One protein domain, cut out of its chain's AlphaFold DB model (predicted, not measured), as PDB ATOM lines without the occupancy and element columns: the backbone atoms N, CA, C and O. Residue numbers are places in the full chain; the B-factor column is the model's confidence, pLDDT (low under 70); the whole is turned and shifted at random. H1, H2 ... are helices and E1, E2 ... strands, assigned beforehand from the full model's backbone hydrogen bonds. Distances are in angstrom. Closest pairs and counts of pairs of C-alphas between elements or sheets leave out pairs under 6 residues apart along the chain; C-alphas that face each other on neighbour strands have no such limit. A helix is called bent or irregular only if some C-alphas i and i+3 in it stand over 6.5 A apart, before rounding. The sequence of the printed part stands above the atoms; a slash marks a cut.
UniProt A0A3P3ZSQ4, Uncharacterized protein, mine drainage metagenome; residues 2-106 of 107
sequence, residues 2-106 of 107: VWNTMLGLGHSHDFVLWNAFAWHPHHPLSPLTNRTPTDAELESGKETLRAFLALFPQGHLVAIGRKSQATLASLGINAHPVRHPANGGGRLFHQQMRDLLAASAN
ATOM      1  N   VAL A   2      30.556 -11.419 210.932       92.62
ATOM      2  CA  VAL A   2      30.991 -11.517 212.348       92.62
ATOM      3  C   VAL A   2      31.475 -12.925 212.710       92.62
ATOM      4  O   VAL A   2      32.619 -13.077 213.113       92.62
ATOM      5  N   TRP A   3      30.656 -13.952 212.453       93.31
ATOM      6  CA  TRP A   3      31.040 -15.356 212.646       93.31
ATOM      7  C   TRP A   3      32.341 -15.719 211.923       93.31
ATOM      8  O   TRP A   3      33.276 -16.185 212.556       93.31
ATOM      9  N   ASN A   4      32.442 -15.435 210.621       94.19
ATOM     10  CA  ASN A   4      33.654 -15.728 209.844       94.19
ATOM     11  C   ASN A   4      34.895 -15.012 210.396       94.19
ATOM     12  O   ASN A   4      35.977 -15.582 210.360       94.19
ATOM     13  N   THR A   5      34.752 -13.777 210.890       95.38
ATOM     14  CA  THR A   5      35.840 -13.047 211.550       95.38
ATOM     15  C   THR A   5      36.288 -13.768 212.816       95.38
ATOM     16  O   THR A   5      37.471 -14.042 212.944       95.38
ATOM     17  N   MET A   6      35.364 -14.118 213.714       95.69
ATOM     18  CA  MET A   6      35.720 -14.795 214.968       95.69
ATOM     19  C   MET A   6      36.332 -16.176 214.712       95.69
ATOM     20  O   MET A   6      37.411 -16.467 215.220       95.69
ATOM     21  N   LEU A   7      35.716 -16.975 213.836       95.12
ATOM     22  CA  LEU A   7      36.229 -18.292 213.452       95.12
ATOM     23  C   LEU A   7      37.613 -18.197 212.799       95.12
ATOM     24  O   LEU A   7      38.500 -18.979 213.124       95.12
ATOM     25  N   GLY A   8      37.820 -17.215 211.914       95.00
ATOM     26  CA  GLY A   8      39.119 -16.959 211.287       95.00
ATOM     27  C   GLY A   8      40.201 -16.498 212.268       95.00
ATOM     28  O   GLY A   8      41.383 -16.640 211.970       95.00
ATOM     29  N   LEU A   9      39.809 -15.984 213.436       94.75
ATOM     30  CA  LEU A   9      40.701 -15.626 214.540       94.75
ATOM     31  C   LEU A   9      40.835 -16.750 215.587       94.75
ATOM     32  O   LEU A   9      41.478 -16.542 216.607       94.75
ATOM     33  N   GLY A  10      40.264 -17.937 215.346       95.25
ATOM     34  CA  GLY A  10      40.369 -19.096 216.243       95.25
ATOM     35  C   GLY A  10      39.305 -19.168 217.345       95.25
ATOM     36  O   GLY A  10      39.323 -20.098 218.148       95.25
ATOM     37  N   HIS A  11      38.345 -18.244 217.358       93.94
ATOM     38  CA  HIS A  11      37.291 -18.153 218.367       93.94
ATOM     39  C   HIS A  11      36.007 -18.807 217.853       93.94
ATOM     40  O   HIS A  11      35.355 -18.299 216.939       93.94
ATOM     41  N   SER A  12      35.652 -19.964 218.415       93.12
ATOM     42  CA  SER A  12      34.493 -20.762 217.975       93.12
ATOM     43  C   SER A  12      33.434 -20.992 219.054       93.12
ATOM     44  O   SER A  12      32.275 -21.196 218.703       93.12
ATOM     45  N   HIS A  13      33.803 -20.940 220.338       92.00
ATOM     46  CA  HIS A  13      32.921 -21.312 221.458       92.00
ATOM     47  C   HIS A  13      32.996 -20.351 222.655       92.00
ATOM     48  O   HIS A  13      32.373 -20.592 223.682       92.00
ATOM     49  N   ASP A  14      33.756 -19.266 222.540       91.75
ATOM     50  CA  ASP A  14      34.085 -18.337 223.624       91.75
ATOM     51  C   ASP A  14      33.523 -16.926 223.399       91.75
ATOM     52  O   ASP A  14      33.897 -15.975 224.084       91.75
ATOM     53  N   PHE A  15      32.586 -16.782 222.459       94.75
ATOM     54  CA  PHE A  15      31.848 -15.544 222.252       94.75
ATOM     55  C   PHE A  15      30.359 -15.806 222.039       94.75
ATOM     56  O   PHE A  15      29.938 -16.848 221.536       94.75
ATOM     57  N   VAL A  16      29.561 -14.804 222.390       95.31
ATOM     58  CA  VAL A  16      28.119 -14.769 222.150       95.31
ATOM     59  C   VAL A  16      27.762 -13.465 221.449       95.31
ATOM     60  O   VAL A  16      28.419 -12.441 221.635       95.31
ATOM     61  N   LEU A  17      26.719 -13.498 220.622       95.12
ATOM     62  CA  LEU A  17      26.202 -12.322 219.927       95.12
ATOM     63  C   LEU A  17      24.768 -12.067 220.360       95.12
ATOM     64  O   LEU A  17      23.961 -12.991 220.433       95.12
ATOM     65  N   TRP A  18      24.449 -10.797 220.582       95.75
ATOM     66  CA  TRP A  18      23.096 -10.359 220.886       95.75
ATOM     67  C   TRP A  18      22.817  -9.001 220.257       95.75
ATOM     68  O   TRP A  18      23.720  -8.181 220.075       95.75
ATOM     69  N   ASN A  19      21.554  -8.763 219.915       94.06
ATOM     70  CA  ASN A  19      21.127  -7.502 219.330       94.06
ATOM     71  C   ASN A  19      20.810  -6.480 220.429       94.06
ATOM     72  O   ASN A  19      20.196  -6.812 221.439       94.06
ATOM     73  N   ALA A  20      21.135  -5.206 220.192       92.81
ATOM     74  CA  ALA A  20      20.710  -4.113 221.076       92.81
ATOM     75  C   ALA A  20      19.174  -4.002 221.186       92.81
ATOM     76  O   ALA A  20      18.659  -3.520 222.187       92.81
ATOM     77  N   PHE A  21      18.454  -4.484 220.166       94.75
ATOM     78  CA  PHE A  21      17.011  -4.704 220.176       94.75
ATOM     79  C   PHE A  21      16.731  -6.173 219.841       94.75
ATOM     80  O   PHE A  21      17.111  -6.635 218.768       94.75
ATOM     81  N   ALA A  22      16.093  -6.910 220.752       93.75
ATOM     82  CA  ALA A  22      15.949  -8.364 220.641       93.75
ATOM     83  C   ALA A  22      14.957  -8.827 219.554       93.75
ATOM     84  O   ALA A  22      14.998  -9.986 219.144       93.75
ATOM     85  N   TRP A  23      14.081  -7.940 219.073       94.56
ATOM     86  CA  TRP A  23      13.033  -8.274 218.103       94.56
ATOM     87  C   TRP A  23      13.382  -7.846 216.673       94.56
ATOM     88  O   TRP A  23      14.395  -7.195 216.427       94.56
ATOM     89  N   HIS A  24      12.522  -8.224 215.720       94.50
ATOM     90  CA  HIS A  24      12.649  -7.897 214.301       94.50
ATOM     91  C   HIS A  24      11.876  -6.608 213.940       94.50
ATOM     92  O   HIS A  24      10.652  -6.652 213.753       94.50
ATOM     93  N   PRO A  25      12.554  -5.449 213.839       95.00
ATOM     94  CA  PRO A  25      11.918  -4.198 213.454       95.00
ATOM     95  C   PRO A  25      11.617  -4.195 211.950       95.00
ATOM     96  O   PRO A  25      12.518  -4.286 211.117       95.00
ATOM     97  N   HIS A  26      10.352  -4.009 211.597       96.75
ATOM     98  CA  HIS A  26       9.887  -4.017 210.210       96.75
ATOM     99  C   HIS A  26       9.007  -2.799 209.913       96.75
ATOM    100  O   HIS A  26       8.530  -2.108 210.824       96.75
ATOM    101  N   HIS A  27       8.827  -2.484 208.632       95.75
ATOM    102  CA  HIS A  27       7.874  -1.461 208.211       95.75
ATOM    103  C   HIS A  27       6.431  -1.957 208.400       95.75
ATOM    104  O   HIS A  27       6.165  -3.140 208.167       95.75
ATOM    105  N   PRO A  28       5.487  -1.079 208.791       94.81
ATOM    106  CA  PRO A  28       4.079  -1.445 208.910       94.81
ATOM    107  C   PRO A  28       3.566  -2.130 207.641       94.81
ATOM    108  O   PRO A  28       3.895  -1.711 206.533       94.81
ATOM    109  N   LEU A  29       2.773  -3.192 207.812       95.69
ATOM    110  CA  LEU A  29       2.220  -4.001 206.714       95.69
ATOM    111  C   LEU A  29       3.278  -4.705 205.834       95.69
ATOM    112  O   LEU A  29       2.941  -5.253 204.790       95.69
ATOM    113  N   SER A  30       4.555  -4.718 206.235       96.44
ATOM    114  CA  SER A  30       5.663  -5.333 205.488       96.44
ATOM    115  C   SER A  30       6.586  -6.146 206.412       96.44
ATOM    116  O   SER A  30       7.736  -5.755 206.634       96.44
ATOM    117  N   PRO A  31       6.123  -7.292 206.954       95.31
ATOM    118  CA  PRO A  31       6.806  -8.032 208.024       95.31
ATOM    119  C   PRO A  31       8.140  -8.676 207.630       95.31
ATOM    120  O   PRO A  31       8.874  -9.114 208.504       95.31
ATOM    121  N   LEU A  32       8.459  -8.745 206.334       96.75
ATOM    122  CA  LEU A  32       9.722  -9.297 205.826       96.75
ATOM    123  C   LEU A  32      10.800  -8.225 205.595       96.75
ATOM    124  O   LEU A  32      11.890  -8.529 205.110       96.75
ATOM    125  N   THR A  33      10.500  -6.960 205.896       96.19
ATOM    126  CA  THR A  33      11.473  -5.866 205.801       96.19
ATOM    127  C   THR A  33      12.230  -5.717 207.109       96.19
ATOM    128  O   THR A  33      11.670  -5.907 208.178       96.19
ATOM    129  N   ASN A  34      13.493  -5.310 207.034       92.38
ATOM    130  CA  ASN A  34      14.261  -4.947 208.216       92.38
ATOM    131  C   ASN A  34      14.537  -3.448 208.194       92.38
ATOM    132  O   ASN A  34      15.030  -2.921 207.193       92.38
ATOM    133  N   ARG A  35      14.268  -2.767 209.303       93.31
ATOM    134  CA  ARG A  35      14.600  -1.348 209.474       93.31
ATOM    135  C   ARG A  35      15.460  -1.134 210.708       93.31
ATOM    136  O   ARG A  35      15.662  -2.023 211.523       93.31
ATOM    137  N   THR A  36      15.975   0.076 210.868       91.38
ATOM    138  CA  THR A  36      16.630   0.437 212.129       91.38
ATOM    139  C   THR A  36      15.567   0.553 213.239       91.38
ATOM    140  O   THR A  36      14.517   1.158 212.988       91.38
ATOM    141  N   PRO A  37      15.798  -0.010 214.444       93.88
ATOM    142  CA  PRO A  37      14.938   0.227 215.599       93.88
ATOM    143  C   PRO A  37      14.842   1.716 215.942       93.88
ATOM    144  O   PRO A  37      15.839   2.448 215.894       93.88
ATOM    145  N   THR A  38      13.649   2.151 216.326       94.19
ATOM    146  CA  THR A  38      13.422   3.470 216.923       94.19
ATOM    147  C   THR A  38      14.015   3.532 218.333       94.19
ATOM    148  O   THR A  38      14.327   2.506 218.940       94.19
ATOM    149  N   ASP A  39      14.176   4.741 218.874       92.88
ATOM    150  CA  ASP A  39      14.645   4.903 220.256       92.88
ATOM    151  C   ASP A  39      13.646   4.335 221.271       92.88
ATOM    152  O   ASP A  39      14.063   3.693 222.227       92.88
ATOM    153  N   ALA A  40      12.338   4.469 221.023       94.50
ATOM    154  CA  ALA A  40      11.302   3.879 221.873       94.50
ATOM    155  C   ALA A  40      11.350   2.339 221.880       94.50
ATOM    156  O   ALA A  40      11.210   1.716 222.930       94.50
ATOM    157  N   GLU A  41      11.596   1.714 220.725       95.62
ATOM    158  CA  GLU A  41      11.778   0.261 220.640       95.62
ATOM    159  C   GLU A  41      13.026  -0.198 221.395       95.62
ATOM    160  O   GLU A  41      12.961  -1.160 222.159       95.62
ATOM    161  N   LEU A  42      14.150   0.508 221.243       94.81
ATOM    162  CA  LEU A  42      15.351   0.211 222.024       94.81
ATOM    163  C   LEU A  42      15.110   0.356 223.522       94.81
ATOM    164  O   LEU A  42      15.513  -0.527 224.275       94.81
ATOM    165  N   GLU A  43      14.433   1.425 223.939       94.00
ATOM    166  CA  GLU A  43      14.079   1.649 225.339       94.00
ATOM    167  C   GLU A  43      13.260   0.478 225.886       94.00
ATOM    168  O   GLU A  43      13.589  -0.066 226.937       94.00
ATOM    169  N   SER A  44      12.262   0.015 225.128       94.88
ATOM    170  CA  SER A  44      11.424  -1.122 225.525       94.88
ATOM    171  C   SER A  44      12.199  -2.441 225.660       94.88
ATOM    172  O   SER A  44      11.816  -3.304 226.446       94.88
ATOM    173  N   GLY A  45      13.309  -2.599 224.929       93.88
ATOM    174  CA  GLY A  45      14.140  -3.804 224.956       93.88
ATOM    175  C   GLY A  45      15.282  -3.794 225.966       93.88
ATOM    176  O   GLY A  45      15.983  -4.800 226.099       93.88
ATOM    177  N   LYS A  46      15.483  -2.688 226.687       93.69
ATOM    178  CA  LYS A  46      16.603  -2.525 227.621       93.69
ATOM    179  C   LYS A  46      16.648  -3.577 228.715       93.69
ATOM    180  O   LYS A  46      17.731  -4.069 229.020       93.69
ATOM    181  N   GLU A  47      15.505  -3.935 229.290       94.44
ATOM    182  CA  GLU A  47      15.483  -4.908 230.384       94.44
ATOM    183  C   GLU A  47      15.829  -6.317 229.893       94.44
ATOM    184  O   GLU A  47      16.593  -7.032 230.533       94.44
ATOM    185  N   THR A  48      15.388  -6.681 228.687       96.25
ATOM    186  CA  THR A  48      15.816  -7.926 228.034       96.25
ATOM    187  C   THR A  48      17.321  -7.933 227.774       96.25
ATOM    188  O   THR A  48      17.987  -8.933 228.037       96.25
ATOM    189  N   LEU A  49      17.882  -6.817 227.295       96.19
ATOM    190  CA  LEU A  49      19.327  -6.689 227.102       96.19
ATOM    191  C   LEU A  49      20.086  -6.782 228.436       96.19
ATOM    192  O   LEU A  49      21.102  -7.467 228.506       96.19
ATOM    193  N   ARG A  50      19.587  -6.147 229.504       95.50
ATOM    194  CA  ARG A  50      20.169  -6.228 230.852       95.50
ATOM    195  C   ARG A  50      20.169  -7.663 231.375       95.50
ATOM    196  O   ARG A  50      21.202  -8.121 231.856       95.50
ATOM    197  N   ALA A  51      19.052  -8.373 231.233       96.31
ATOM    198  CA  ALA A  51      18.941  -9.772 231.626       96.31
ATOM    199  C   ALA A  51      19.929 -10.660 230.853       96.31
ATOM    200  O   ALA A  51      20.599 -11.490 231.458       96.31
ATOM    201  N   PHE A  52      20.081 -10.442 229.541       96.75
ATOM    202  CA  PHE A  52      21.077 -11.152 228.737       96.75
ATOM    203  C   PHE A  52      22.510 -10.882 229.222       96.75
ATOM    204  O   PHE A  52      23.286 -11.814 229.408       96.75
ATOM    205  N   LEU A  53      22.860  -9.617 229.468       95.94
ATOM    206  CA  LEU A  53      24.193  -9.232 229.944       95.94
ATOM    207  C   LEU A  53      24.516  -9.834 231.318       95.94
ATOM    208  O   LEU A  53      25.655 -10.226 231.560       95.94
ATOM    209  N   ALA A  54      23.518  -9.965 232.197       96.00
ATOM    210  CA  ALA A  54      23.681 -10.572 233.517       96.00
ATOM    211  C   ALA A  54      24.084 -12.059 233.467       96.00
ATOM    212  O   ALA A  54      24.633 -12.567 234.443       96.00
ATOM    213  N   LEU A  55      23.871 -12.748 232.337       96.81
ATOM    214  CA  LEU A  55      24.340 -14.124 232.132       96.81
ATOM    215  C   LEU A  55      25.869 -14.210 231.981       96.81
ATOM    216  O   LEU A  55      26.440 -15.284 232.166       96.81
ATOM    217  N   PHE A  56      26.541 -13.096 231.663       95.25
ATOM    218  CA  PHE A  56      27.973 -13.047 231.352       95.25
ATOM    219  C   PHE A  56      28.692 -11.938 232.141       95.25
ATOM    220  O   PHE A  56      29.253 -11.017 231.544       95.25
ATOM    221  N   PRO A  57      28.732 -12.006 233.487       91.88
ATOM    222  CA  PRO A  57      29.235 -10.914 234.328       91.88
ATOM    223  C   PRO A  57      30.725 -10.587 234.128       91.88
ATOM    224  O   PRO A  57      31.154  -9.492 234.473       91.88
ATOM    225  N   GLN A  58      31.507 -11.521 233.578       90.06
ATOM    226  CA  GLN A  58      32.940 -11.358 233.286       90.06
ATOM    227  C   GLN A  58      33.224 -11.220 231.779       90.06
ATOM    228  O   GLN A  58      34.370 -11.308 231.346       90.06
ATOM    229  N   GLY A  59      32.184 -11.065 230.954       90.88
ATOM    230  CA  GLY A  59      32.331 -10.987 229.504       90.88
ATOM    231  C   GLY A  59      32.947  -9.664 229.049       90.88
ATOM    232  O   GLY A  59      32.534  -8.588 229.482       90.88
ATOM    233  N   HIS A  60      33.884  -9.727 228.102       93.06
ATOM    234  CA  HIS A  60      34.363  -8.537 227.400       93.06
ATOM    235  C   HIS A  60      33.264  -8.003 226.475       93.06
ATOM    236  O   HIS A  60      32.940  -8.604 225.449       93.06
ATOM    237  N   LEU A  61      32.679  -6.861 226.833       96.06
ATOM    238  CA  LEU A  61      31.576  -6.279 226.075       96.06
ATOM    239  C   LEU A  61      32.081  -5.496 224.865       96.06
ATOM    240  O   LEU A  61      32.805  -4.507 224.999       96.06
ATOM    241  N   VAL A  62      31.635  -5.912 223.680       97.12
ATOM    242  CA  VAL A  62      31.962  -5.272 222.404       97.12
ATOM    243  C   VAL A  62      30.695  -4.717 221.760       97.12
ATOM    244  O   VAL A  62      29.769  -5.450 221.411       97.12
ATOM    245  N   ALA A  63      30.652  -3.402 221.569       97.56
ATOM    246  CA  ALA A  63      29.547  -2.715 220.919       97.56
ATOM    247  C   ALA A  63      29.758  -2.668 219.399       97.56
ATOM    248  O   ALA A  63      30.517  -1.845 218.881       97.56
ATOM    249  N   ILE A  64      29.047  -3.523 218.661       97.00
ATOM    250  CA  ILE A  64      29.109  -3.545 217.195       97.00
ATOM    251  C   ILE A  64      28.220  -2.432 216.627       97.00
ATOM    252  O   ILE A  64      27.004  -2.583 216.487       97.00
ATOM    253  N   GLY A  65      28.836  -1.303 216.276       94.94
ATOM    254  CA  GLY A  65      28.174  -0.127 215.716       94.94
ATOM    255  C   GLY A  65      27.668   0.887 216.747       94.94
ATOM    256  O   GLY A  65      27.475   0.598 217.925       94.94
ATOM    257  N   ARG A  66      27.406   2.110 216.263       92.88
ATOM    258  CA  ARG A  66      27.043   3.272 217.097       92.88
ATOM    259  C   ARG A  66      25.749   3.085 217.889       92.88
ATOM    260  O   ARG A  66      25.671   3.532 219.023       92.88
ATOM    261  N   LYS A  67      24.740   2.427 217.307       91.81
ATOM    262  CA  LYS A  67      23.444   2.211 217.971       91.81
ATOM    263  C   LYS A  67      23.586   1.271 219.171       91.81
ATOM    264  O   LYS A  67      23.074   1.581 220.241       91.81
ATOM    265  N   SER A  68      24.354   0.190 219.020       95.06
ATOM    266  CA  SER A  68      24.704  -0.722 220.116       95.06
ATOM    267  C   SER A  68      25.496   0.000 221.206       95.06
ATOM    268  O   SER A  68      25.159  -0.115 222.380       95.06
ATOM    269  N   GLN A  69      26.485   0.817 220.818       96.06
ATOM    270  CA  GLN A  69      27.281   1.611 221.760       96.06
ATOM    271  C   GLN A  69      26.409   2.588 222.561       96.06
ATOM    272  O   GLN A  69      26.497   2.623 223.783       96.06
ATOM    273  N   ALA A  70      25.538   3.343 221.888       94.62
ATOM    274  CA  ALA A  70      24.622   4.280 222.535       94.62
ATOM    275  C   ALA A  70      23.625   3.571 223.465       94.62
ATOM    276  O   ALA A  70      23.362   4.052 224.565       94.62
ATOM    277  N   THR A  71      23.105   2.408 223.057       95.31
ATOM    278  CA  THR A  71      22.169   1.621 223.877       95.31
ATOM    279  C   THR A  71      22.836   1.156 225.170       95.31
ATOM    280  O   THR A  71      22.292   1.383 226.248       95.31
ATOM    281  N   LEU A  72      24.046   0.592 225.088       96.06
ATOM    282  CA  LEU A  72      24.816   0.176 226.265       96.06
ATOM    283  C   LEU A  72      25.198   1.371 227.150       96.06
ATOM    284  O   LEU A  72      24.992   1.321 228.362       96.06
ATOM    285  N   ALA A  73      25.639   2.484 226.559       95.69
ATOM    286  CA  ALA A  73      25.944   3.703 227.308       95.69
ATOM    287  C   ALA A  73      24.718   4.233 228.073       95.69
ATOM    288  O   ALA A  73      24.835   4.616 229.234       95.69
ATOM    289  N   SER A  74      23.523   4.182 227.472       94.19
ATOM    290  CA  SER A  74      22.272   4.574 228.139       94.19
ATOM    291  C   SER A  74      21.858   3.648 229.295       94.19
ATOM    292  O   SER A  74      20.994   4.011 230.088       94.19
ATOM    293  N   LEU A  75      22.469   2.462 229.399       93.56
ATOM    294  CA  LEU A  75      22.336   1.540 230.531       93.56
ATOM    295  C   LEU A  75      23.425   1.748 231.596       93.56
ATOM    296  O   LEU A  75      23.448   1.009 232.580       93.56
ATOM    297  N   GLY A  76      24.326   2.718 231.402       94.81
ATOM    298  CA  GLY A  76      25.505   2.932 232.243       94.81
ATOM    299  C   GLY A  76      26.630   1.926 231.985       94.81
ATOM    300  O   GLY A  76      27.511   1.768 232.825       94.81
ATOM    301  N   ILE A  77      26.600   1.224 230.848       94.62
ATOM    302  CA  ILE A  77      27.530   0.138 230.531       94.62
ATOM    303  C   ILE A  77      28.556   0.632 229.515       94.62
ATOM    304  O   ILE A  77      28.215   0.991 228.386       94.62
ATOM    305  N   ASN A  78      29.829   0.619 229.909       94.12
ATOM    306  CA  ASN A  78      30.930   0.885 228.994       94.12
ATOM    307  C   ASN A  78      31.272  -0.388 228.204       94.12
ATOM    308  O   ASN A  78      31.492  -1.444 228.790       94.12
ATOM    309  N   ALA A  79      31.330  -0.281 226.880       96.44
ATOM    310  CA  ALA A  79      31.647  -1.390 225.987       96.44
ATOM    311  C   ALA A  79      32.602  -0.926 224.888       96.44
ATOM    312  O   ALA A  79      32.490   0.201 224.395       96.44
ATOM    313  N   HIS A  80      33.517  -1.802 224.477       96.94
ATOM    314  CA  HIS A  80      34.507  -1.490 223.454       96.94
ATOM    315  C   HIS A  80      33.822  -1.322 222.086       96.94
ATOM    316  O   HIS A  80      33.213  -2.273 221.590       96.94
ATOM    317  N   PRO A  81      33.873  -0.140 221.453       97.38
ATOM    318  CA  PRO A  81      33.159   0.090 220.208       97.38
ATOM    319  C   PRO A  81      33.932  -0.445 219.005       97.38
ATOM    320  O   PRO A  81      35.104  -0.132 218.809       97.38
ATOM    321  N   VAL A  82      33.238  -1.161 218.124       97.62
ATOM    322  CA  VAL A  82      33.768  -1.575 216.818       97.62
ATOM    323  C   VAL A  82      32.837  -1.142 215.695       97.62
ATOM    324  O   VAL A  82      31.628  -0.946 215.868       97.62
ATOM    325  N   ARG A  83      33.391  -0.960 214.499       97.31
ATOM    326  CA  ARG A  83      32.637  -0.570 213.309       97.31
ATOM    327  C   ARG A  83      31.646  -1.672 212.950       97.31
ATOM    328  O   ARG A  83      32.013  -2.830 212.835       97.31
ATOM    329  N   HIS A  84      30.392  -1.312 212.685       95.19
ATOM    330  CA  HIS A  84      29.427  -2.281 212.173       95.19
ATOM    331  C   HIS A  84      29.871  -2.809 210.790       95.19
ATOM    332  O   HIS A  84      30.213  -1.988 209.933       95.19
ATOM    333  N   PRO A  85      29.840  -4.132 210.534       94.75
ATOM    334  CA  PRO A  85      30.387  -4.722 209.307       94.75
ATOM    335  C   PRO A  85      29.585  -4.401 208.034       94.75
ATOM    336  O   PRO A  85      30.130  -4.474 206.933       94.75
ATOM    337  N   ALA A  86      28.304  -4.043 208.163       90.94
ATOM    338  CA  ALA A  86      27.476  -3.625 207.026       90.94
ATOM    339  C   ALA A  86      27.938  -2.290 206.404       90.94
ATOM    340  O   ALA A  86      28.736  -1.554 206.991       90.94
ATOM    341  N   ASN A  87      27.407  -1.964 205.220       89.56
ATOM    342  CA  ASN A  87      27.651  -0.701 204.506       89.56
ATOM    343  C   ASN A  87      29.153  -0.393 204.332       89.56
ATOM    344  O   ASN A  87      29.630   0.685 204.687       89.56
ATOM    345  N   GLY A  88      29.920  -1.390 203.867       91.75
ATOM    346  CA  GLY A  88      31.367  -1.279 203.633       91.75
ATOM    347  C   GLY A  88      32.244  -1.311 204.894       91.75
ATOM    348  O   GLY A  88      33.460  -1.168 204.794       91.75
ATOM    349  N   GLY A  89      31.672  -1.511 206.087       94.50
ATOM    350  CA  GLY A  89      32.416  -1.494 207.351       94.50
ATOM    351  C   GLY A  89      33.230  -2.754 207.664       94.50
ATOM    352  O   GLY A  89      34.016  -2.739 208.609       94.50
ATOM    353  N   GLY A  90      33.076  -3.831 206.888       96.06
ATOM    354  CA  GLY A  90      33.638  -5.154 207.192       96.06
ATOM    355  C   GLY A  90      35.157  -5.185 207.388       96.06
ATOM    356  O   GLY A  90      35.627  -5.800 208.340       96.06
ATOM    357  N   ARG A  91      35.930  -4.481 206.547       96.19
ATOM    358  CA  ARG A  91      37.401  -4.447 206.670       96.19
ATOM    359  C   ARG A  91      37.855  -3.827 207.993       96.19
ATOM    360  O   ARG A  91      38.751  -4.358 208.639       96.19
ATOM    361  N   LEU A  92      37.218  -2.726 208.397       97.25
ATOM    362  CA  LEU A  92      37.547  -2.046 209.649       97.25
ATOM    363  C   LEU A  92      37.076  -2.853 210.863       97.25
ATOM    364  O   LEU A  92      37.829  -2.978 211.819       97.25
ATOM    365  N   PHE A  93      35.883  -3.453 210.797       97.69
ATOM    366  CA  PHE A  93      35.403  -4.385 211.822       97.69
ATOM    367  C   PHE A  93      36.415  -5.513 212.071       97.69
ATOM    368  O   PHE A  93      36.820  -5.738 213.206       97.69
ATOM    369  N   HIS A  94      36.862  -6.183 211.004       97.19
ATOM    370  CA  HIS A  94      37.814  -7.289 211.097       97.19
ATOM    371  C   HIS A  94      39.148  -6.863 211.723       97.19
ATOM    372  O   HIS A  94      39.653  -7.542 212.612       97.19
ATOM    373  N   GLN A  95      39.698  -5.722 211.289       97.44
ATOM    374  CA  GLN A  95      40.909  -5.140 211.876       97.44
ATOM    375  C   GLN A  95      40.738  -4.902 213.382       97.44
ATOM    376  O   GLN A  95      41.546  -5.384 214.164       97.44
ATOM    377  N   GLN A  96      39.664  -4.216 213.784       97.38
ATOM    378  CA  GLN A  96      39.421  -3.866 215.185       97.38
ATOM    379  C   GLN A  96      39.231  -5.098 216.073       97.38
ATOM    380  O   GLN A  96      39.755  -5.124 217.181       97.38
ATOM    381  N   MET A  97      38.527  -6.129 215.592       96.69
ATOM    382  CA  MET A  97      38.365  -7.376 216.347       96.69
ATOM    383  C   MET A  97      39.693  -8.107 216.534       96.69
ATOM    384  O   MET A  97      39.974  -8.574 217.634       96.69
ATOM    385  N   ARG A  98      40.526  -8.183 215.490       96.31
ATOM    386  CA  ARG A  98      41.853  -8.795 215.599       96.31
ATOM    387  C   ARG A  98      42.727  -8.061 216.614       96.31
ATOM    388  O   ARG A  98      43.344  -8.712 217.448       96.31
ATOM    389  N   ASP A  99      42.763  -6.734 216.544       96.12
ATOM    390  CA  ASP A  99      43.591  -5.921 217.437       96.12
ATOM    391  C   ASP A  99      43.115  -6.042 218.893       96.12
ATOM    392  O   ASP A  99      43.931  -6.207 219.799       96.12
ATOM    393  N   LEU A 100      41.794  -6.040 219.111       94.56
ATOM    394  CA  LEU A 100      41.186  -6.235 220.427       94.56
ATOM    395  C   LEU A 100      41.558  -7.594 221.035       94.56
ATOM    396  O   LEU A 100      41.976  -7.654 222.186       94.56
ATOM    397  N   LEU A 101      41.412  -8.680 220.274       92.44
ATOM    398  CA  LEU A 101      41.659 -10.034 220.778       92.44
ATOM    399  C   LEU A 101      43.155 -10.314 220.978       92.44
ATOM    400  O   LEU A 101      43.520 -11.010 221.922       92.44
ATOM    401  N   ALA A 102      44.028  -9.721 220.158       90.38
ATOM    402  CA  ALA A 102      45.474  -9.798 220.351       90.38
ATOM    403  C   ALA A 102      45.930  -9.085 221.636       90.38
ATOM    404  O   ALA A 102      46.793  -9.601 222.344       90.38
ATOM    405  N   ALA A 103      45.340  -7.929 221.962       82.31
ATOM    406  CA  ALA A 103      45.640  -7.208 223.200       82.31
ATOM    407  C   ALA A 103      45.214  -7.991 224.455       82.31
ATOM    408  O   ALA A 103      45.896  -7.929 225.470       82.31
ATOM    409  N   SER A 104      44.127  -8.763 224.376       71.50
ATOM    410  CA  SER A 104      43.648  -9.593 225.490       71.50
ATOM    411  C   SER A 104      44.467 -10.871 225.721       71.50
ATOM    412  O   SER A 104      44.362 -11.470 226.787       71.50
ATOM    413  N   ALA A 105      45.266 -11.312 224.742       63.41
ATOM    414  CA  ALA A 105      46.080 -12.529 224.835       63.41
ATOM    415  C   ALA A 105      47.436 -12.320 225.539       63.41
ATOM    416  O   ALA A 105      48.132 -13.297 225.813       63.41
ATOM    417  N   ASN A 106      47.809 -11.070 225.832       44.16
ATOM    418  CA  ASN A 106      49.053 -10.699 226.506       44.16
ATOM    419  C   ASN A 106      48.715  -9.959 227.819       44.16
ATOM    420  O   ASN A 106      48.601  -8.731 227.798       44.16
TER     421      ASN A 106
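This is residues 2 to 106 of the 107 residues of an uncharacterized protein of mine drainage metagenome (UniProt A0A3P3ZSQ4). A tiny parallel sheet of two strands, E1 and E2, lies in the middle between H3 and H4, with H1 near H4 at one side and the kinked H2 near H3 at the other. A long stretch without named elements, residues 9 to 38, runs from H1 to a far loop at Leu 29, opposite the end of the printed part at Asn 106. The printed part has 105 residues with four named helices and two named strands, in the order H1 H2 E1 H3 E2 H4, and is mostly helix. It is compact, with a radius of gyration of the C-alphas of 14.7 A, yet elongated, spanning 48 by 30 by 22 A.

E1, residues 62 to 64, and E2, residues 80 to 82, are parallel neighbours at 28 degrees; N 63 and O 80 are 2.8 A apart, and N 82 and O 63 2.9 A, within hydrogen-bond range. With H3, residues 66 to 74, they form a strand-helix-strand unit, two parallel neighbour strands with a helix between, whose crossover is right-handed. The closest C-alphas of E1 and H3, Ala 63 and Gln 69, are 5.0 A apart. Those of E2 and H4, residues 90 to 104, are Val 82 and Phe 93, 6.0 A apart. H1, residues 2 to 8, only just touches H4, with 3 pairs of C-alphas within 8 A, the closest Thr 5 and His 94 at 6.1 A. H2, residues 39 to 54, is close to H3 but not clearly touching; their closest C-alphas, Leu 42 and Thr 71, are 7.2 A apart. In H1, H3 and H4 every O i to N i+4 pair is within hydrogen-bond range; in H2 10 of 12 are.

H2 is 22.3 A long, with a kink of 43 degrees near residue 47, and irregular: C-alphas 44 and 47 are 7.4 A apart. H4 is 21.3 A long, H3 12.1 A, H1 9.8 A, E2 6.7 A and E1 6.2 A. H1 begins at C-alpha 2, (30.991, -11.517, 212.348), and H4 ends at C-alpha 104, (43.648, -9.593, 225.490).

The two C-alphas farthest apart, of Leu 29 and Asn 106, are 51.3 A apart. The printed part has no cut. The link from H1 to H2 is long, with 30 residues. Residues 105 to 106 have pLDDT under 70.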